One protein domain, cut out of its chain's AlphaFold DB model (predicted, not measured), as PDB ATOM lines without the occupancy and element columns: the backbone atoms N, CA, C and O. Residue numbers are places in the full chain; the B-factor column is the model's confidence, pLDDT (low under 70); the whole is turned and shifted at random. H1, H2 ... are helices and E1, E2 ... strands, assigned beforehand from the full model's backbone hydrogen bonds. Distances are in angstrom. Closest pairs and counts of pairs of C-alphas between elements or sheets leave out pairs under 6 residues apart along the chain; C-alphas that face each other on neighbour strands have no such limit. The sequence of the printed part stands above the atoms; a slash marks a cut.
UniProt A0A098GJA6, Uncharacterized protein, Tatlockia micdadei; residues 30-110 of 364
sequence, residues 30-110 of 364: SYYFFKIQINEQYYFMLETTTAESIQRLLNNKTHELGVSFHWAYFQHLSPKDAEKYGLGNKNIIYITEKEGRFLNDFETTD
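What this domain is: This is residues 30 to 110 of the 364 residues of an uncharacterized protein of Tatlockia micdadei (UniProt A0A098GJA6). A strongly twisted sheet of four antiparallel strands has two helices over one face: H1 lies along the strands E4 and E3, and H3, which follows directly on E4, stands up from the sheet with its residues 97 to 101 near the strands. The short helix H2 only grazes the sheet, and the long axis of the domain runs from H2 to the far end of H3. The printed part has 81 residues, with three named helices and four named strands in the order E1, E2, H1, E3, H2, E4, H3; across the sheet the order is E1, E2, E4, E3. The class is mixed, helices and strands. The whole is compact, with a radius of gyration of the C-alphas of 12.6 A and spans of 37 by 27 by 22 A.

Where its parts are: The printed part begins at Ser 30, and E1 takes residues 34 to 38, 12.7 A from first to last C-alpha, with C-alpha 34 at (-38.319, -29.811, 50.838). E2, the longest strand, is residues 41 to 47 and 18.3 A long. H1, the longest helix, is residues 51 to 64 and 19.7 A long, from C-alpha 51 at (-24.922, -31.593, 56.724). E3 is residues 75 to 77, 7.0 A, and H2 is residues 79 to 84, 8.8 A. E4 is residues 92 to 96, 13.2 A. H3 is residues 97 to 109, 17.8 A, and its C-alpha 109 is at (-37.027, -42.905, 34.344).

How they stand to each other: E1 and E3 are the edge strands of the sheet and are apart. E1 and E2 form a hairpin, antiparallel at 133 degrees between their directions, with N 36 and O 43 within hydrogen-bond range at 2.9 A. E2 and E4 are antiparallel at 149 degrees, with N 46 and O 93 at 2.8 A and N 95 and O 44 at 3.0 A. E4 and E3 are antiparallel at 139 degrees, with N 75 and O 94 at 2.8 A. From edge to edge the strands' lines turn by 109 degrees. H1 is on the sheet at a height of 10.3 A; it lies over E4 and only just over E3, with 3 C-alphas, and runs along the strands, at 1 degree to E4 on the local plane. Its closest C-alphas to E4 are those of Ala 51 and Ile 93, 5.9 A apart. E2, H1 and E3 make a split strand-helix-strand unit, two strands of one sheet joined through a helix, with E4 between them in the sheet; its crossover is right-handed. H3 is on the same face as H1, at a height of 12.0 A, giving two layers, helices on one face of a sheet. H3 lies over E4 and only just over E2, with 3 C-alphas, and its line rises 52 degrees out of the local plane. The closest C-alphas of E2 and H3 are those of Tyr 43 and Glu 97, 5.0 A apart. H2 only grazes the sheet; its closest C-alphas to E4 are those of Ala 82 and Ile 92, 7.0 A apart. H1, H2 and H3 are apart from one another. In H1 and H3 every O i to N i+4 pair is within hydrogen-bond range, and in H2 1 of 2.

The domain as a whole: The C-alphas farthest apart are those of Lys 84 and Asp 110, 38.6 A. The printed part has no cut. No link is long; H1 to E3, with 10 residues, and H2 to E4, with 7, are short, and the others are tight. The mean pLDDT of the printed part is 72.5, and 31 residues are under 70, among them residues 30 to 34, 48 to 54, 60 to 67 and 103 to 110.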
ATOM      1  N   SER A  30     -36.113 -37.198  45.635       50.09
ATOM      2  CA  SER A  30     -37.483 -36.685  45.681       50.09
ATOM      3  C   SER A  30     -38.177 -36.827  47.039       50.09
ATOM      4  O   SER A  30     -39.114 -36.089  47.329       50.09
ATOM      5  N   TYR A  31     -37.727 -37.752  47.885       50.16
ATOM      6  CA  TYR A  31     -38.345 -38.065  49.178       50.16
ATOM      7  C   TYR A  31     -37.944 -37.095  50.290       50.16
ATOM      8  O   TYR A  31     -38.684 -36.908  51.258       50.16
ATOM      9  N   TYR A  32     -36.753 -36.518  50.144       53.19
ATOM     10  CA  TYR A  32     -35.910 -36.112  51.263       53.19
ATOM     11  C   TYR A  32     -35.348 -34.689  51.144       53.19
ATOM     12  O   TYR A  32     -34.466 -34.308  51.911       53.19
ATOM     13  N   PHE A  33     -35.883 -33.893  50.215       62.34
ATOM     14  CA  PHE A  33     -35.632 -32.459  50.131       62.34
ATOM     15  C   PHE A  33     -36.955 -31.686  50.022       62.34
ATOM     16  O   PHE A  33     -37.755 -31.915  49.112       62.34
ATOM     17  N   PHE A  34     -37.182 -30.720  50.913       65.25
ATOM     18  CA  PHE A  34     -38.319 -29.811  50.838       65.25
ATOM     19  C   PHE A  34     -38.088 -28.714  49.796       65.25
ATOM     20  O   PHE A  34     -37.000 -28.146  49.694       65.25
ATOM     21  N   LYS A  35     -39.123 -28.384  49.017       73.81
ATOM     22  CA  LYS A  35     -39.062 -27.280  48.053       73.81
ATOM     23  C   LYS A  35     -39.359 -25.950  48.751       73.81
ATOM     24  O   LYS A  35     -40.426 -25.785  49.337       73.81
ATOM     25  N   ILE A  36     -38.447 -24.989  48.635       75.50
ATOM     26  CA  ILE A  36     -38.558 -23.631  49.190       75.50
ATOM     27  C   ILE A  36     -38.231 -22.583  48.118       75.50
ATOM     28  O   ILE A  36     -37.552 -22.884  47.137       75.50
ATOM     29  N   GLN A  37     -38.737 -21.358  48.287       81.19
ATOM     30  CA  GLN A  37     -38.416 -20.214  47.434       81.19
ATOM     31  C   GLN A  37     -37.584 -19.193  48.221       81.19
ATOM     32  O   GLN A  37     -37.966 -18.819  49.329       81.19
ATOM     33  N   ILE A  38     -36.465 -18.744  47.652       79.94
ATOM     34  CA  ILE A  38     -35.557 -17.738  48.223       79.94
ATOM     35  C   ILE A  38     -35.168 -16.800  47.076       79.94
ATOM     36  O   ILE A  38     -34.746 -17.274  46.025       79.94
ATOM     37  N   ASN A  39     -35.321 -15.483  47.249       82.06
ATOM     38  CA  ASN A  39     -35.019 -14.477  46.216       82.06
ATOM     39  C   ASN A  39     -35.619 -14.837  44.837       82.06
ATOM     40  O   ASN A  39     -34.920 -14.890  43.829       82.06
ATOM     41  N   GLU A  40     -36.918 -15.160  44.835       84.06
ATOM     42  CA  GLU A  40     -37.726 -15.644  43.696       84.06
ATOM     43  C   GLU A  40     -37.312 -17.000  43.084       84.06
ATOM     44  O   GLU A  40     -38.141 -17.658  42.451       84.06
ATOM     45  N   GLN A  41     -36.092 -17.479  43.325       82.12
ATOM     46  CA  GLN A  41     -35.602 -18.780  42.871       82.12
ATOM     47  C   GLN A  41     -36.083 -19.916  43.778       82.12
ATOM     48  O   GLN A  41     -36.285 -19.740  44.980       82.12
ATOM     49  N   TYR A  42     -36.255 -21.106  43.201       80.44
ATOM     50  CA  TYR A  42     -36.629 -22.304  43.944       80.44
ATOM     51  C   TYR A  42     -35.436 -23.227  44.183       80.44
ATOM     52  O   TYR A  42     -34.649 -23.513  43.274       80.44
ATOM     53  N   TYR A  43     -35.384 -23.767  45.395       81.00
ATOM     54  CA  TYR A  43     -34.376 -24.712  45.854       81.00
ATOM     55  C   TYR A  43     -35.055 -25.932  46.465       81.00
ATOM     56  O   TYR A  43     -36.155 -25.848  47.016       81.00
ATOM     57  N   PHE A  44     -34.370 -27.061  46.378       79.25
ATOM     58  CA  PHE A  44     -34.657 -28.250  47.160       79.25
ATOM     59  C   PHE A  44     -33.679 -28.267  48.337       79.25
ATOM     60  O   PHE A  44     -32.475 -28.119  48.128       79.25
ATOM     61  N   MET A  45     -34.184 -28.409  49.563       79.25
ATOM     62  CA  MET A  45     -33.413 -28.261  50.803       79.25
ATOM     63  C   MET A  45     -33.628 -29.405  51.797       79.25
ATOM     64  O   MET A  45     -34.720 -29.945  51.902       79.25
ATOM     65  N   LEU A  46     -32.582 -29.742  52.549       74.25
ATOM     66  CA  LEU A  46     -32.584 -30.715  53.640       74.25
ATOM     67  C   LEU A  46     -31.924 -30.071  54.867       74.25
ATOM     68  O   LEU A  46     -30.744 -29.722  54.838       74.25
ATOM     69  N   GLU A  47     -32.690 -29.908  55.943       74.69
ATOM     70  CA  GLU A  47     -32.161 -29.557  57.266       74.69
ATOM     71  C   GLU A  47     -31.577 -30.823  57.909       74.69
ATOM     72  O   GLU A  47     -32.203 -31.877  57.870       74.69
ATOM     73  N   THR A  48     -30.370 -30.757  58.475       66.19
ATOM     74  CA  THR A  48     -29.761 -31.901  59.178       66.19
ATOM     75  C   THR A  48     -28.561 -31.460  60.015       66.19
ATOM     76  O   THR A  48     -27.816 -30.561  59.627       66.19
ATOM     77  N   THR A  49     -28.332 -32.087  61.170       62.12
ATOM     78  CA  THR A  49     -27.194 -31.766  62.051       62.12
ATOM     79  C   THR A  49     -25.839 -32.108  61.421       62.12
ATOM     80  O   THR A  49     -24.858 -31.418  61.697       62.12
ATOM     81  N   THR A  50     -25.781 -33.104  60.530       65.19
ATOM     82  CA  THR A  50     -24.552 -33.667  59.931       65.19
ATOM     83  C   THR A  50     -24.354 -33.264  58.460       65.19
ATOM     84  O   THR A  50     -23.825 -34.026  57.645       65.19
ATOM     85  N   ALA A  51     -24.774 -32.043  58.110       63.75
ATOM     86  CA  ALA A  51     -24.922 -31.593  56.724       63.75
ATOM     87  C   ALA A  51     -23.670 -31.718  55.840       63.75
ATOM     88  O   ALA A  51     -23.806 -32.146  54.698       63.75
ATOM     89  N   GLU A  52     -22.465 -31.413  56.332       63.53
ATOM     90  CA  GLU A  52     -21.242 -31.510  55.514       63.53
ATOM     91  C   GLU A  52     -20.962 -32.960  55.067       63.53
ATOM     92  O   GLU A  52     -20.669 -33.224  53.898       63.53
ATOM     93  N   SER A  53     -21.126 -33.928  55.975       63.19
ATOM     94  CA  SER A  53     -20.940 -35.356  55.692       63.19
ATOM     95  C   SER A  53     -21.944 -35.866  54.657       63.19
ATOM     96  O   SER A  53     -21.572 -36.589  53.730       63.19
ATOM     97  N   ILE A  54     -23.212 -35.462  54.781       61.28
ATOM     98  CA  ILE A  54     -24.281 -35.868  53.860       61.28
ATOM     99  C   ILE A  54     -24.145 -35.139  52.508       61.28
ATOM    100  O   ILE A  54     -24.318 -35.770  51.469       61.28
ATOM    101  N   GLN A  55     -23.746 -33.863  52.479       77.25
ATOM    102  CA  GLN A  55     -23.459 -33.118  51.243       77.25
ATOM    103  C   GLN A  55     -22.316 -33.784  50.461       77.25
ATOM    104  O   GLN A  55     -22.427 -34.009  49.253       77.25
ATOM    105  N   ARG A  56     -21.230 -34.156  51.151       67.94
ATOM    106  CA  ARG A  56     -20.090 -34.874  50.564       67.94
ATOM    107  C   ARG A  56     -20.505 -36.242  50.012       67.94
ATOM    108  O   ARG A  56     -20.125 -36.582  48.894       67.94
ATOM    109  N   LEU A  57     -21.328 -36.992  50.752       62.12
ATOM    110  CA  LEU A  57     -21.899 -38.267  50.305       62.12
ATOM    111  C   LEU A  57     -22.743 -38.097  49.030       62.12
ATOM    112  O   LEU A  57     -22.497 -38.785  48.043       62.12
ATOM    113  N   LEU A  58     -23.700 -37.166  49.026       73.12
ATOM    114  CA  LEU A  58     -24.607 -36.933  47.897       73.12
ATOM    115  C   LEU A  58     -23.868 -36.491  46.627       73.12
ATOM    116  O   LEU A  58     -24.185 -36.962  45.534       73.12
ATOM    117  N   ASN A  59     -22.843 -35.644  46.759       74.81
ATOM    118  CA  ASN A  59     -21.998 -35.247  45.632       74.81
ATOM    119  C   ASN A  59     -21.185 -36.420  45.082       74.81
ATOM    120  O   ASN A  59     -21.221 -36.666  43.876       74.81
ATOM    121  N   ASN A  60     -20.518 -37.196  45.941       61.81
ATOM    122  CA  ASN A  60     -19.790 -38.388  45.501       61.81
ATOM    123  C   ASN A  60     -20.717 -39.360  44.752       61.81
ATOM    124  O   ASN A  60     -20.360 -39.834  43.678       61.81
ATOM    125  N   LYS A  61     -21.941 -39.580  45.250       63.31
ATOM    126  CA  LYS A  61     -22.936 -40.449  44.599       63.31
ATOM    127  C   LYS A  61     -23.509 -39.890  43.301       63.31
ATOM    128  O   LYS A  61     -23.776 -40.658  42.383       63.31
ATOM    129  N   THR A  62     -23.621 -38.571  43.175       67.75
ATOM    130  CA  THR A  62     -23.952 -37.915  41.899       67.75
ATOM    131  C   THR A  62     -22.870 -38.219  40.854       67.75
ATOM    132  O   THR A  62     -23.174 -38.700  39.764       67.75
ATOM    133  N   HIS A  63     -21.596 -38.065  41.225       66.56
ATOM    134  CA  HIS A  63     -20.458 -38.370  40.356       66.56
ATOM    135  C   HIS A  63     -20.330 -39.869  40.017       66.56
ATOM    136  O   HIS A  63     -20.040 -40.213  38.872       66.56
ATOM    137  N   GLU A  64     -20.564 -40.774  40.975       58.00
ATOM    138  CA  GLU A  64     -20.562 -42.231  40.745       58.00
ATOM    139  C   GLU A  64     -21.625 -42.676  39.725       58.00
ATOM    140  O   GLU A  64     -21.363 -43.573  38.929       58.00
ATOM    141  N   LEU A  65     -22.787 -42.012  39.680       59.00
ATOM    142  CA  LEU A  65     -23.826 -42.240  38.663       59.00
ATOM    143  C   LEU A  65     -23.468 -41.672  37.272       59.00
ATOM    144  O   LEU A  65     -24.308 -41.655  36.374       59.00
ATOM    145  N   GLY A  66     -22.242 -41.172  37.079       59.66
ATOM    146  CA  GLY A  66     -21.799 -40.523  35.843       59.66
ATOM    147  C   GLY A  66     -22.364 -39.112  35.642       59.66
ATOM    148  O   GLY A  66     -22.125 -38.498  34.599       59.66
ATOM    149  N   VAL A  67     -23.090 -38.566  36.624       65.19
ATOM    150  CA  VAL A  67     -23.631 -37.207  36.564       65.19
ATOM    151  C   VAL A  67     -22.519 -36.222  36.914       65.19
ATOM    152  O   VAL A  67     -22.059 -36.132  38.051       65.19
ATOM    153  N   SER A  68     -22.079 -35.455  35.918       72.94
ATOM    154  CA  SER A  68     -21.114 -34.371  36.121       72.94
ATOM    155  C   SER A  68     -21.684 -33.293  37.051       72.94
ATOM    156  O   SER A  68     -22.843 -32.902  36.916       72.94
ATOM    157  N   PHE A  69     -20.835 -32.723  37.913       72.31
ATOM    158  CA  PHE A  69     -21.180 -31.637  38.842       72.31
ATOM    159  C   PHE A  69     -21.733 -30.355  38.180       72.31
ATOM    160  O   PHE A  69     -22.176 -29.451  38.876       72.31
ATOM    161  N   HIS A  70     -21.714 -30.246  36.846       72.56
ATOM    162  CA  HIS A  70     -22.404 -29.176  36.105       72.56
ATOM    163  C   HIS A  70     -23.921 -29.418  35.923       72.56
ATOM    164  O   HIS A  70     -24.629 -28.524  35.456       72.56
ATOM    165  N   TRP A  71     -24.408 -30.623  36.235       73.19
ATOM    166  CA  TRP A  71     -25.807 -31.046  36.077       73.19
ATOM    167  C   TRP A  71     -26.530 -31.202  37.413       73.19
ATOM    168  O   TRP A  71     -27.727 -30.932  37.484       73.19
ATOM    169  N   ALA A  72     -25.800 -31.600  38.457       79.31
ATOM    170  CA  ALA A  72     -26.256 -31.562  39.836       79.31
ATOM    171  C   ALA A  72     -25.069 -31.430  40.801       79.31
ATOM    172  O   ALA A  72     -24.092 -32.173  40.694       79.31
ATOM    173  N   TYR A  73     -25.166 -30.503  41.756       83.38
ATOM    174  CA  TYR A  73     -24.228 -30.380  42.868       83.38
ATOM    175  C   TYR A  73     -24.945 -29.901  44.137       83.38
ATOM    176  O   TYR A  73     -25.578 -28.846  44.162       83.38
ATOM    177  N   PHE A  74     -24.827 -30.674  45.211       86.19
ATOM    178  CA  PHE A  74     -25.359 -30.332  46.524       86.19
ATOM    179  C   PHE A  74     -24.418 -29.360  47.230       86.19
ATOM    180  O   PHE A  74     -23.222 -29.616  47.374       86.19
ATOM    181  N   GLN A  75     -24.966 -28.253  47.710       90.06
ATOM    182  CA  GLN A  75     -24.274 -27.204  48.449       90.06
ATOM    183  C   GLN A  75     -24.651 -27.266  49.936       90.06
ATOM    184  O   GLN A  75     -25.695 -27.806  50.296       90.06
ATOM    185  N   HIS A  76     -23.800 -26.725  50.807       90.31
ATOM    186  CA  HIS A  76     -24.012 -26.663  52.258       90.31
ATOM    187  C   HIS A  76     -24.043 -25.202  52.722       90.31
ATOM    188  O   HIS A  76     -23.286 -24.371  52.221       90.31
ATOM    189  N   LEU A  77     -24.927 -24.894  53.671       88.00
ATOM    190  CA  LEU A  77     -24.927 -23.659  54.449       88.00
ATOM    191  C   LEU A  77     -24.649 -23.998  55.912       88.00
ATOM    192  O   LEU A  77     -25.344 -24.829  56.510       88.00
ATOM    193  N   SER A  78     -23.670 -23.308  56.501       87.44
ATOM    194  CA  SER A  78     -23.484 -23.323  57.951       87.44
ATOM    195  C   SER A  78     -24.680 -22.651  58.645       87.44
ATOM    196  O   SER A  78     -25.371 -21.843  58.015       87.44
ATOM    197  N   PRO A  79     -24.910 -22.882  59.952       86.12
ATOM    198  CA  PRO A  79     -26.036 -22.275  60.663       86.12
ATOM    199  C   PRO A  79     -26.005 -20.739  60.638       86.12
ATOM    200  O   PRO A  79     -27.044 -20.097  60.503       86.12
ATOM    201  N   LYS A  80     -24.798 -20.154  60.646       86.62
ATOM    202  CA  LYS A  80     -24.565 -18.704  60.533       86.62
ATOM    203  C   LYS A  80     -24.820 -18.148  59.133       86.62
ATOM    204  O   LYS A  80     -24.953 -16.939  58.982       86.62
ATOM    205  N   ASP A  81     -24.824 -18.991  58.104       86.25
ATOM    206  CA  ASP A  81     -25.124 -18.584  56.729       86.25
ATOM    207  C   ASP A  81     -26.605 -18.795  56.416       86.25
ATOM    208  O   ASP A  81     -27.241 -17.897  55.878       86.25
ATOM    209  N   ALA A  82     -27.182 -19.915  56.860       84.81
ATOM    210  CA  ALA A  82     -28.622 -20.156  56.853       84.81
ATOM    211  C   ALA A  82     -29.405 -19.019  57.543       84.81
ATOM    212  O   ALA A  82     -30.395 -18.526  56.998       84.81
ATOM    213  N   GLU A  83     -28.915 -18.527  58.686       85.44
ATOM    214  CA  GLU A  83     -29.489 -17.383  59.401       85.44
ATOM    215  C   GLU A  83     -29.496 -16.088  58.561       85.44
ATOM    216  O   GLU A  83     -30.523 -15.412  58.501       85.44
ATOM    217  N   LYS A  84     -28.416 -15.781  57.819       84.69
ATOM    218  CA  LYS A  84     -28.348 -14.608  56.913       84.69
ATOM    219  C   LYS A  84     -29.387 -14.657  55.788       84.69
ATOM    220  O   LYS A  84     -29.770 -13.608  55.278       84.69
ATOM    221  N   TYR A  85     -29.829 -15.854  55.404       75.38
ATOM    222  CA  TYR A  85     -30.848 -16.076  54.374       75.38
ATOM    223  C   TYR A  85     -32.267 -16.260  54.943       75.38
ATOM    224  O   TYR A  85     -33.177 -16.611  54.196       75.38
ATOM    225  N   GLY A  86     -32.480 -16.042  56.249       79.12
ATOM    226  CA  GLY A  86     -33.790 -16.213  56.897       79.12
ATOM    227  C   GLY A  86     -34.220 -17.675  57.080       79.12
ATOM    228  O   GLY A  86     -35.368 -17.953  57.419       79.12
ATOM    229  N   LEU A  87     -33.309 -18.629  56.877       75.19
ATOM    230  CA  LEU A  87     -33.584 -20.071  56.954       75.19
ATOM    231  C   LEU A  87     -33.485 -20.612  58.394       75.19
ATOM    232  O   LEU A  87     -33.838 -21.759  58.658       75.19
ATOM    233  N   GLY A  88     -33.054 -19.764  59.331       78.31
ATOM    234  CA  GLY A  88     -32.854 -20.086  60.741       78.31
ATOM    235  C   GLY A  88     -31.459 -20.637  61.045       78.31
ATOM    236  O   GLY A  88     -30.676 -20.956  60.154       78.31
ATOM    237  N   ASN A  89     -31.148 -20.746  62.336       77.62
ATOM    238  CA  ASN A  89     -29.856 -21.210  62.842       77.62
ATOM    239  C   ASN A  89     -29.745 -22.751  62.759       77.62
ATOM    240  O   ASN A  89     -29.795 -23.449  63.771       77.62
ATOM    241  N   LYS A  90     -29.661 -23.292  61.535       77.06
ATOM    242  CA  LYS A  90     -29.548 -24.734  61.251       77.06
ATOM    243  C   LYS A  90     -28.535 -25.033  60.148       77.06
ATOM    244  O   LYS A  90     -28.354 -24.252  59.223       77.06
ATOM    245  N   ASN A  91     -27.916 -26.209  60.226       75.25
ATOM    246  CA  ASN A  91     -27.139 -26.778  59.126       75.25
ATOM    247  C   ASN A  91     -28.091 -27.225  58.001       75.25
ATOM    248  O   ASN A  91     -29.062 -27.942  58.256       75.25
ATOM    249  N   ILE A  92     -27.819 -26.791  56.767       80.81
ATOM    250  CA  ILE A  92     -28.705 -26.994  55.609       80.81
ATOM    251  C   ILE A  92     -27.903 -27.492  54.408       80.81
ATOM    252  O   ILE A  92     -26.871 -26.919  54.063       80.81
ATOM    253  N   ILE A  93     -28.413 -28.517  53.732       83.19
ATOM    254  CA  ILE A  93     -27.976 -28.936  52.396       83.19
ATOM    255  C   ILE A  93     -29.001 -28.425  51.389       83.19
ATOM    256  O   ILE A  93     -30.201 -28.489  51.650       83.19
ATOM    257  N   TYR A  94     -28.558 -27.940  50.235       87.25
ATOM    258  CA  TYR A  94     -29.452 -27.460  49.188       87.25
ATOM    259  C   TYR A  94     -28.934 -27.740  47.780       87.25
ATOM    260  O   TYR A  94     -27.746 -27.974  47.566       87.25
ATOM    261  N   ILE A  95     -29.844 -27.710  46.814       86.75
ATOM    262  CA  ILE A  95     -29.573 -27.830  45.379       86.75
ATOM    263  C   ILE A  95     -30.637 -27.021  44.617       86.75
ATOM    264  O   ILE A  95     -31.748 -26.831  45.128       86.75
ATOM    265  N   THR A  96     -30.335 -26.473  43.435       87.38
ATOM    266  CA  THR A  96     -31.332 -25.654  42.711       87.38
ATOM    267  C   THR A  96     -32.480 -26.514  42.179       87.38
ATOM    268  O   THR A  96     -32.318 -27.714  41.946       87.38
ATOM    269  N   GLU A  97     -33.652 -25.917  41.918       80.50
ATOM    270  CA  GLU A  97     -34.765 -26.663  41.312       80.50
ATOM    271  C   GLU A  97     -34.380 -27.314  39.968       80.50
ATOM    272  O   GLU A  97     -34.838 -28.416  39.671       80.50
ATOM    273  N   LYS A  98     -33.520 -26.675  39.167       80.38
ATOM    274  CA  LYS A  98     -33.080 -27.207  37.867       80.38
ATOM    275  C   LYS A  98     -32.298 -28.516  38.025       80.38
ATOM    276  O   LYS A  98     -32.592 -29.498  37.349       80.38
ATOM    277  N   GLU A  99     -31.311 -28.507  38.911       81.81
ATOM    278  CA  GLU A  99     -30.433 -29.641  39.207       81.81
ATOM    279  C   GLU A  99     -31.190 -30.769  39.927       81.81
ATOM    280  O   GLU A  99     -31.069 -31.939  39.574       81.81
ATOM    281  N   GLY A 100     -32.042 -30.416  40.894       73.56
ATOM    282  CA  GLY A 100     -32.877 -31.382  41.606       73.56
ATOM    283  C   GLY A 100     -33.912 -32.063  40.706       73.56
ATOM    284  O   GLY A 100     -34.122 -33.270  40.812       73.56
ATOM    285  N   ARG A 101     -34.522 -31.331  39.761       67.25
ATOM    286  CA  ARG A 101     -35.398 -31.939  38.744       67.25
ATOM    287  C   ARG A 101     -34.650 -32.963  37.900       67.25
ATOM    288  O   ARG A 101     -35.155 -34.064  37.748       67.25
ATOM    289  N   PHE A 102     -33.433 -32.656  37.448       71.12
ATOM    290  CA  PHE A 102     -32.610 -33.614  36.705       71.12
ATOM    291  C   PHE A 102     -32.379 -34.920  37.494       71.12
ATOM    292  O   PHE A 102     -32.527 -36.005  36.933       71.12
ATOM    293  N   LEU A 103     -32.098 -34.840  38.803       69.56
ATOM    294  CA  LEU A 103     -31.967 -36.030  39.658       69.56
ATOM    295  C   LEU A 103     -33.290 -36.793  39.845       69.56
ATOM    296  O   LEU A 103     -33.290 -38.020  39.822       69.56
ATOM    297  N   ASN A 104     -34.418 -36.096  39.999       63.38
ATOM    298  CA  ASN A 104     -35.748 -36.709  40.110       63.38
ATOM    299  C   ASN A 104     -36.207 -37.374  38.794       63.38
ATOM    300  O   ASN A 104     -36.814 -38.445  38.802       63.38
ATOM    301  N   ASP A 105     -35.894 -36.773  37.651       57.81
ATOM    302  CA  ASP A 105     -36.208 -37.322  36.331       57.81
ATOM    303  C   ASP A 105     -35.333 -38.565  36.050       57.81
ATOM    304  O   ASP A 105     -35.815 -39.563  35.509       57.81
ATOM    305  N   PHE A 106     -34.080 -38.573  36.524       55.81
ATOM    306  CA  PHE A 106     -33.212 -39.759  36.551       55.81
ATOM    307  C   PHE A 106     -33.738 -40.854  37.506       55.81
ATOM    308  O   PHE A 106     -33.763 -42.029  37.141       55.81
ATOM    309  N   GLU A 107     -34.219 -40.486  38.702       53.78
ATOM    310  CA  GLU A 107     -34.836 -41.409  39.670       53.78
ATOM    311  C   GLU A 107     -36.084 -42.098  39.080       53.78
ATOM    312  O   GLU A 107     -36.265 -43.312  39.236       53.78
ATOM    313  N   THR A 108     -36.927 -41.334  38.375       48.91
ATOM    314  CA  THR A 108     -38.230 -41.786  37.860       48.91
ATOM    315  C   THR A 108     -38.172 -42.522  36.521       48.91
ATOM    316  O   THR A 108     -38.973 -43.436  36.310       48.91
ATOM    317  N   THR A 109     -37.213 -42.209  35.641       44.03
ATOM    318  CA  THR A 109     -37.027 -42.905  34.344       44.03
ATOM    319  C   THR A 109     -36.824 -44.417  34.515       44.03
ATOM    320  O   THR A 109     -37.201 -45.211  33.655       44.03
ATOM    321  N   ASP A 110     -36.266 -44.828  35.654       44.75
ATOM    322  CA  ASP A 110     -35.740 -46.173  35.896       44.75
ATOM    323  C   ASP A 110     -36.567 -46.945  36.972       44.75
ATOM    324  O   ASP A 110     -36.123 -47.897  37.622       44.75
TER     325      ASP A 110